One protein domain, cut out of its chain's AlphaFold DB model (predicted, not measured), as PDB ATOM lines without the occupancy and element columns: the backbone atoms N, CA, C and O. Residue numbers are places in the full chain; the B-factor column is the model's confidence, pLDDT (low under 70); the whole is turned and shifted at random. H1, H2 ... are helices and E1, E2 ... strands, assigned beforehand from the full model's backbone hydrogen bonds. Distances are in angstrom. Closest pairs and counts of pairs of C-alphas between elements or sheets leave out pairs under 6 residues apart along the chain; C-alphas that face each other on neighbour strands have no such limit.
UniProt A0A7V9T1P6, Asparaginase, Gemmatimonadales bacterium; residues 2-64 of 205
ATOM      1  N   CYS A   2      24.010 -23.207  52.306       87.50
ATOM      2  CA  CYS A   2      23.650 -22.658  50.979       87.50
ATOM      3  C   CYS A   2      22.173 -22.664  50.529       87.50
ATOM      4  O   CYS A   2      21.885 -22.045  49.508       87.50
ATOM      5  N   SER A   3      21.222 -23.250  51.268       90.50
ATOM      6  CA  SER A   3      19.811 -23.359  50.833       90.50
ATOM      7  C   SER A   3      19.173 -22.030  50.401       90.50
ATOM      8  O   SER A   3      18.551 -21.981  49.346       90.50
ATOM      9  N   GLY A   4      19.378 -20.940  51.151       91.88
ATOM     10  CA  GLY A   4      18.841 -19.618  50.794       91.88
ATOM     11  C   GLY A   4      19.382 -19.069  49.465       91.88
ATOM     12  O   GLY A   4      18.619 -18.536  48.665       91.88
ATOM     13  N   LYS A   5      20.677 -19.281  49.187       92.50
ATOM     14  CA  LYS A   5      21.333 -18.940  47.911       92.50
ATOM     15  C   LYS A   5      20.676 -19.691  46.743       92.50
ATOM     16  O   LYS A   5      20.318 -19.079  45.741       92.50
ATOM     17  N   HIS A   6      20.458 -20.998  46.899       96.75
ATOM     18  CA  HIS A   6      19.810 -21.828  45.878       96.75
ATOM     19  C   HIS A   6      18.340 -21.464  45.670       96.75
ATOM     20  O   HIS A   6      17.899 -21.322  44.532       96.75
ATOM     21  N   ALA A   7      17.595 -21.241  46.752       96.56
ATOM     22  CA  ALA A   7      16.214 -20.780  46.676       96.56
ATOM     23  C   ALA A   7      16.105 -19.440  45.931       96.56
ATOM     24  O   ALA A   7      15.238 -19.294  45.074       96.56
ATOM     25  N   GLY A   8      17.021 -18.500  46.193       96.00
ATOM     26  CA  GLY A   8      17.092 -17.220  45.486       96.00
ATOM     27  C   GLY A   8      17.346 -17.374  43.984       96.00
ATOM     28  O   GLY A   8      16.649 -16.759  43.183       96.00
ATOM     29  N   MET A   9      18.282 -18.241  43.587       97.81
ATOM     30  CA  MET A   9      18.562 -18.526  42.171       97.81
ATOM     31  C   MET A   9      17.374 -19.173  41.449       97.81
ATOM     32  O   MET A   9      17.032 -18.770  40.339       97.81
ATOM     33  N   MET A  10      16.697 -20.129  42.089       98.19
ATOM     34  CA  MET A  10      15.491 -20.747  41.525       98.19
ATOM     35  C   MET A  10      14.325 -19.754  41.439       98.19
ATOM     36  O   MET A  10      13.583 -19.757  40.457       98.19
ATOM     37  N   ALA A  11      14.166 -18.883  42.439       98.06
ATOM     38  CA  ALA A  11      13.171 -17.815  42.407       98.06
ATOM     39  C   ALA A  11      13.451 -16.823  41.269       98.06
ATOM     40  O   ALA A  11      12.520 -16.444  40.560       98.06
ATOM     41  N   LEU A  12      14.721 -16.466  41.048       97.88
ATOM     42  CA  LEU A  12      15.140 -15.619  39.932       97.88
ATOM     43  C   LEU A  12      14.809 -16.269  38.580       97.88
ATOM     44  O   LEU A  12      14.215 -15.612  37.728       97.88
ATOM     45  N   ALA A  13      15.115 -17.561  38.407       98.56
ATOM     46  CA  ALA A  13      14.757 -18.300  37.195       98.56
ATOM     47  C   ALA A  13      13.249 -18.234  36.915       98.56
ATOM     48  O   ALA A  13      12.835 -17.849  35.824       98.56
ATOM     49  N   ARG A  14      12.420 -18.528  37.928       98.44
ATOM     50  CA  ARG A  14      10.956 -18.475  37.796       98.44
ATOM     51  C   ARG A  14      10.444 -17.072  37.487       98.44
ATOM     52  O   ARG A  14       9.537 -16.942  36.673       98.44
ATOM     53  N   HIS A  15      11.007 -16.043  38.120       98.19
ATOM     54  CA  HIS A  15      10.610 -14.652  37.900       98.19
ATOM     55  C   HIS A  15      10.813 -14.214  36.443       98.19
ATOM     56  O   HIS A  15       9.973 -13.503  35.901       98.19
ATOM     57  N   HIS A  16      11.888 -14.678  35.802       98.19
ATOM     58  CA  HIS A  16      12.208 -14.358  34.409       98.19
ATOM     59  C   HIS A  16      11.674 -15.371  33.381       98.19
ATOM     60  O   HIS A  16      11.932 -15.219  32.189       98.19
ATOM     61  N   GLY A  17      10.947 -16.410  33.811       98.38
ATOM     62  CA  GLY A  17      10.470 -17.470  32.917       98.38
ATOM     63  C   GLY A  17      11.581 -18.365  32.352       98.38
ATOM     64  O   GLY A  17      11.380 -19.023  31.334       98.38
ATOM     65  N   TRP A  18      12.754 -18.398  32.987       98.62
ATOM     66  CA  TRP A  18      13.861 -19.278  32.606       98.62
ATOM     67  C   TRP A  18      13.665 -20.703  33.144       98.62
ATOM     68  O   TRP A  18      12.940 -20.898  34.130       98.62
ATOM     69  N   PRO A  19      14.337 -21.712  32.554       98.25
ATOM     70  CA  PRO A  19      14.386 -23.046  33.136       98.25
ATOM     71  C   PRO A  19      14.884 -23.000  34.584       98.25
ATOM     72  O   PRO A  19      15.824 -22.288  34.919       98.25
ATOM     73  N   VAL A  20      14.241 -23.763  35.467       98.12
ATOM     74  CA  VAL A  20      14.762 -23.953  36.829       98.12
ATOM     75  C   VAL A  20      15.863 -25.008  36.815       98.12
ATOM     76  O   VAL A  20      16.846 -24.879  37.527       98.12
ATOM     77  N   HIS A  21      15.729 -26.064  36.014       97.81
ATOM     78  CA  HIS A  21      16.747 -27.107  35.952       97.81
ATOM     79  C   HIS A  21      18.057 -26.572  35.361       97.81
ATOM     80  O   HIS A  21      18.051 -25.958  34.297       97.81
ATOM     81  N   GLY A  22      19.176 -26.850  36.033       97.44
ATOM     82  CA  GLY A  22      20.497 -26.405  35.604       97.44
ATOM     83  C   GLY A  22      20.823 -24.960  35.978       97.44
ATOM     84  O   GLY A  22      21.826 -24.448  35.482       97.44
ATOM     85  N   TYR A  23      20.030 -24.309  36.847       97.81
ATOM     86  CA  TYR A  23      20.285 -22.931  37.288       97.81
ATOM     87  C   TYR A  23      21.698 -22.735  37.834       97.81
ATOM     88  O   TYR A  23      22.195 -21.614  37.820       97.81
ATOM     89  N   GLU A  24      22.312 -23.789  38.368       96.88
ATOM     90  CA  GLU A  24      23.619 -23.790  39.010       96.88
ATOM     91  C   GLU A  24      24.797 -23.813  38.025       96.88
ATOM     92  O   GLU A  24      25.923 -23.518  38.424       96.88
ATOM     93  N   ARG A  25      24.546 -24.158  36.754       96.81
ATOM     94  CA  ARG A  25      25.576 -24.432  35.742       96.81
ATOM     95  C   ARG A  25      25.976 -23.173  34.982       96.81
ATOM     96  O   ARG A  25      25.151 -22.301  34.712       96.81
ATOM     97  N   ALA A  26      27.244 -23.109  34.584       94.69
ATOM     98  CA  ALA A  26      27.734 -22.059  33.695       94.69
ATOM     99  C   ALA A  26      26.945 -22.036  32.370       94.69
ATOM    100  O   ALA A  26      26.564 -23.088  31.855       94.69
ATOM    101  N   GLY A  27      26.691 -20.837  31.837       94.06
ATOM    102  CA  GLY A  27      25.873 -20.625  30.636       94.06
ATOM    103  C   GLY A  27      24.361 -20.671  30.875       94.06
ATOM    104  O   GLY A  27      23.586 -20.501  29.937       94.06
ATOM    105  N   HIS A  28      23.913 -20.903  32.114       98.25
ATOM    106  CA  HIS A  28      22.515 -20.707  32.466       98.25
ATOM    107  C   HIS A  28      22.212 -19.205  32.638       98.25
ATOM    108  O   HIS A  28      22.977 -18.526  33.330       98.25
ATOM    109  N   PRO A  29      21.059 -18.685  32.164       98.50
ATOM    110  CA  PRO A  29      20.714 -17.260  32.276       98.50
ATOM    111  C   PRO A  29      20.780 -16.679  33.700       98.50
ATOM    112  O   PRO A  29      21.121 -15.515  33.895       98.50
ATOM    113  N   VAL A  30      20.499 -17.499  34.721       98.38
ATOM    114  CA  VAL A  30      20.695 -17.134  36.140       98.38
ATOM    115  C   VAL A  30      22.155 -16.800  36.441       98.38
ATOM    116  O   VAL A  30      22.423 -15.774  37.061       98.38
ATOM    117  N   GLN A  31      23.095 -17.645  36.008       97.62
ATOM    118  CA  GLN A  31      24.521 -17.436  36.258       97.62
ATOM    119  C   GLN A  31      25.067 -16.269  35.440       97.62
ATOM    120  O   GLN A  31      25.877 -15.501  35.956       97.62
ATOM    121  N   ASP A  32      24.573 -16.065  34.218       96.81
ATOM    122  CA  ASP A  32      24.929 -14.897  33.408       96.81
ATOM    123  C   ASP A  32      24.451 -13.603  34.083       96.81
ATOM    124  O   ASP A  32      25.229 -12.669  34.278       96.81
ATOM    125  N   ARG A  33      23.201 -13.576  34.567       97.56
ATOM    126  CA  ARG A  33      22.647 -12.432  35.306       97.56
ATOM    127  C   ARG A  33      23.413 -12.142  36.595       97.56
ATOM    128  O   ARG A  33      23.624 -10.972  36.922       97.56
ATOM    129  N   MET A  34      23.797 -13.187  37.330       96.75
ATOM    130  CA  MET A  34      24.636 -13.063  38.523       96.75
ATOM    131  C   MET A  34      26.029 -12.554  38.166       96.75
ATOM    132  O   MET A  34      26.550 -11.707  38.882       96.75
ATOM    133  N   THR A  35      26.600 -13.009  37.050       96.88
ATOM    134  CA  THR A  35      27.890 -12.532  36.542       96.88
ATOM    135  C   THR A  35      27.852 -11.031  36.280       96.88
ATOM    136  O   THR A  35      28.721 -10.330  36.787       96.88
ATOM    137  N   GLU A  36      26.825 -10.513  35.592       97.12
ATOM    138  CA  GLU A  36      26.691  -9.059  35.387       97.12
ATOM    139  C   GLU A  36      26.652  -8.294  36.712       97.12
ATOM    140  O   GLU A  36      27.360  -7.303  36.878       97.12
ATOM    141  N   SER A  37      25.882  -8.787  37.687       96.06
ATOM    142  CA  SER A  37      25.859  -8.178  39.018       96.06
ATOM    143  C   SER A  37      27.221  -8.248  39.705       96.06
ATOM    144  O   SER A  37      27.651  -7.273  40.309       96.06
ATOM    145  N   MET A  38      27.957  -9.353  39.608       96.69
ATOM    146  CA  MET A  38      29.288  -9.410  40.209       96.69
ATOM    147  C   MET A  38      30.236  -8.388  39.578       96.69
ATOM    148  O   MET A  38      30.937  -7.704  40.320       96.69
ATOM    149  N   LEU A  39      30.233  -8.229  38.252       97.44
ATOM    150  CA  LEU A  39      31.058  -7.225  37.567       97.44
ATOM    151  C   LEU A  39      30.688  -5.801  38.000       97.44
ATOM    152  O   LEU A  39      31.563  -5.030  38.387       97.44
ATOM    153  N   GLU A  40      29.392  -5.484  38.022       96.75
ATOM    154  CA  GLU A  40      28.866  -4.185  38.454       96.75
ATOM    155  C   GLU A  40      29.328  -3.837  39.874       96.75
ATOM    156  O   GLU A  40      29.937  -2.789  40.101       96.75
ATOM    157  N   TRP A  41      29.085  -4.732  40.832       97.38
ATOM    158  CA  TRP A  41      29.328  -4.452  42.245       97.38
ATOM    159  C   TRP A  41      30.813  -4.471  42.597       97.38
ATOM    160  O   TRP A  41      31.252  -3.651  43.402       97.38
ATOM    161  N   THR A  42      31.603  -5.343  41.973       97.88
ATOM    162  CA  THR A  42      33.038  -5.478  42.279       97.88
ATOM    163  C   THR A  42      33.927  -4.553  41.454       97.88
ATOM    164  O   THR A  42      35.085  -4.361  41.816       97.88
ATOM    165  N   GLY A  43      33.417  -3.997  40.348       97.12
ATOM    166  CA  GLY A  43      34.217  -3.233  39.387       97.12
ATOM    167  C   GLY A  43      35.258  -4.078  38.645       97.12
ATOM    168  O   GLY A  43      36.154  -3.528  38.013       97.12
ATOM    169  N   VAL A  44      35.182  -5.408  38.749       97.06
ATOM    170  CA  VAL A  44      36.088  -6.318  38.047       97.06
ATOM    171  C   VAL A  44      35.716  -6.356  36.571       97.06
ATOM    172  O   VAL A  44      34.551  -6.462  36.201       97.06
ATOM    173  N   GLU A  45      36.732  -6.311  35.719       95.25
ATOM    174  CA  GLU A  45      36.582  -6.475  34.277       95.25
ATOM    175  C   GLU A  45      36.196  -7.916  33.928       95.25
ATOM    176  O   GLU A  45      36.796  -8.864  34.436       95.25
ATOM    177  N   ARG A  46      35.278  -8.103  32.971       93.94
ATOM    178  CA  ARG A  46      34.825  -9.444  32.550       93.94
ATOM    179  C   ARG A  46      35.975 -10.388  32.198       93.94
ATOM    180  O   ARG A  46      35.948 -11.546  32.589       93.94
ATOM    181  N   ARG A  47      36.998  -9.889  31.497       93.12
ATOM    182  CA  ARG A  47      38.183 -10.677  31.102       93.12
ATOM    183  C   ARG A  47      39.033 -11.158  32.283       93.12
ATOM    184  O   ARG A  47      39.804 -12.093  32.123       93.12
ATOM    185  N   ALA A  48      38.936 -10.484  33.427       90.94
ATOM    186  CA  ALA A  48      39.681 -10.804  34.640       90.94
ATOM    187  C   ALA A  48      38.864 -11.674  35.610       90.94
ATOM    188  O   ALA A  48      39.406 -12.162  36.601       90.94
ATOM    189  N   LEU A  49      37.570 -11.876  35.340       93.25
ATOM    190  CA  LEU A  49      36.710 -12.698  36.175       93.25
ATOM    191  C   LEU A  49      37.021 -14.178  35.950       93.25
ATOM    192  O   LEU A  49      36.841 -14.711  34.856       93.25
ATOM    193  N   SER A  50      37.446 -14.849  37.015       93.12
ATOM    194  CA  SER A  50      37.639 -16.297  37.023       93.12
ATOM    195  C   SER A  50      36.467 -16.978  37.723       93.12
ATOM    196  O   SER A  50      35.972 -16.495  38.745       93.12
ATOM    197  N   LEU A  51      36.026 -18.107  37.169       94.44
ATOM    198  CA  LEU A  51      34.918 -18.896  37.696       94.44
ATOM    199  C   LEU A  51      35.415 -20.259  38.177       94.44
ATOM    200  O   LEU A  51      36.294 -20.865  37.566       94.44
ATOM    201  N   GLY A  52      34.822 -20.749  39.257       93.00
ATOM    202  CA  GLY A  52      34.994 -22.106  39.764       93.00
ATOM    203  C   GLY A  52      33.649 -22.762  40.058       93.00
ATOM    204  O   GLY A  52      32.593 -22.185  39.801       93.00
ATOM    205  N   VAL A  53      33.688 -23.958  40.636       93.56
ATOM    206  CA  VAL A  53      32.502 -24.673  41.121       93.56
ATOM    207  C   VAL A  53      32.611 -24.799  42.637       93.56
ATOM    208  O   VAL A  53      33.604 -25.309  43.148       93.56
ATOM    209  N   ASP A  54      31.611 -24.294  43.357       92.25
ATOM    210  CA  ASP A  54      31.542 -24.388  44.819       92.25
ATOM    211  C   ASP A  54      31.159 -25.814  45.264       92.25
ATOM    212  O   ASP A  54      30.567 -26.579  44.504       92.25
ATOM    213  N   GLY A  55      31.380 -26.161  46.534       90.25
ATOM    214  CA  GLY A  55      30.982 -27.457  47.104       90.25
ATOM    215  C   GLY A  55      29.467 -27.713  47.091       90.25
ATOM    216  O   GLY A  55      29.021 -28.841  47.278       90.25
ATOM    217  N   CYS A  56      28.658 -26.678  46.843       92.81
ATOM    218  CA  CYS A  56      27.220 -26.800  46.589       92.81
ATOM    219  C   CYS A  56      26.851 -26.817  45.095       92.81
ATOM    220  O   CYS A  56      25.679 -26.668  44.763       92.81
ATOM    221  N   THR A  57      27.832 -27.018  44.208       93.06
ATOM    222  CA  THR A  57      27.739 -27.185  42.740       93.06
ATOM    223  C   THR A  57      27.452 -25.937  41.905       93.06
ATOM    224  O   THR A  57      27.544 -25.995  40.682       93.06
ATOM    225  N   VAL A  58      27.154 -24.798  42.532       95.12
ATOM    226  CA  VAL A  58      26.949 -23.531  41.814       95.12
ATOM    227  C   VAL A  58      28.271 -22.921  41.346       95.12
ATOM    228  O   VAL A  58      29.302 -23.085  42.006       95.12
ATOM    229  N   VAL A  59      28.218 -22.161  40.251       94.94
ATOM    230  CA  VAL A  59      29.284 -21.233  39.848       94.94
ATOM    231  C   VAL A  59      29.733 -20.371  41.036       94.94
ATOM    232  O   VAL A  59      28.929 -19.767  41.749       94.94
ATOM    233  N   CYS A  60      31.045 -20.323  41.240       94.31
ATOM    234  CA  CYS A  60      31.719 -19.538  42.264       94.31
ATOM    235  C   CYS A  60      32.607 -18.481  41.605       94.31
ATOM    236  O   CYS A  60      33.334 -18.790  40.663       94.31
ATOM    237  N   PHE A  61      32.577 -17.249  42.109       94.38
ATOM    238  CA  PHE A  61      33.349 -16.135  41.559       94.38
ATOM    239  C   PHE A  61      34.667 -15.975  42.317       94.38
ATOM    240  O   PHE A  61      34.665 -15.685  43.515       94.38
ATOM    241  N   ALA A  62      35.792 -16.125  41.620       93.00
ATOM    242  CA  ALA A  62      37.098 -15.756  42.144       93.00
ATOM    243  C   ALA A  62      37.350 -14.272  41.841       93.00
ATOM    244  O   ALA A  62      37.370 -13.857  40.681       93.00
ATOM    245  N   LEU A  63      37.506 -13.472  42.896       95.00
ATOM    246  CA  LEU A  63      37.622 -12.016  42.806       95.00
ATOM    247  C   LEU A  63      38.864 -11.521  43.556       95.00
ATOM    248  O   LEU A  63      39.219 -12.095  44.589       95.00
ATOM    249  N   PRO A  64      39.481 -10.416  43.107       96.00
ATOM    250  CA  PRO A  64      40.445  -9.683  43.916       96.00
ATOM    251  C   PRO A  64      39.820  -9.221  45.241       96.00
ATOM    252  O   PRO A  64      38.657  -8.805  45.270       96.00
TER     253      PRO A  64
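AT A GLANCE: This is residues 2 to 64 of the 205 residues of the protein "Asparaginase" of Gemmatimonadales bacterium (UniProt A0A7V9T1P6). A small two-strand hairpin, E1 and E2, lies alongside helix H2, with E2 the nearer strand; helix H1 meets the first residues of H2 at a corner, and a long loop, residues 16 to 28, joins the helices. The 63 printed residues hold H1, H2, E1 and E2 in that order, class mixed, with an antiparallel sheet E1 - E2. The whole is compact, radius of gyration of the C-alphas 11.6 A, spanning 30 by 24 by 19 A.

IN THESE COORDINATES: E1 is residues 50 to 53 and E2 residues 59 to 62. H2, residues 29 to 42, is 19.8 A long and starts at C-alpha 29 (20.714, -17.260, 32.276). H1, residues 3 to 15, is 18.1 A long and starts at C-alpha 3 (19.811, -23.359, 50.833).

HOW THE PARTS SIT: In the hairpin E1 and E2, N 52 and O 60 are 2.8 A apart, within hydrogen-bond range. The closest C-alphas of H2 and E2, Gln 31 and Val 59, are 7.1 A apart. H1, with residues 9 to 13 alone, touches H2, the closest C-alphas being Ala 13 and Val 30, 6.1 A. Their tilt of 67 degrees is steep, only just short of about perpendicular, opposite ways. H1 is apart from E1 and E2. In H1 and H2 every O i to N i+4 pair is within hydrogen-bond range.

THE WHOLE: The C-alphas farthest apart, Gly 17 and Pro 64, are 32.9 A apart. The printed part has no cut; the link H1 to H2 is long. No printed residue is under 70 in pLDDT.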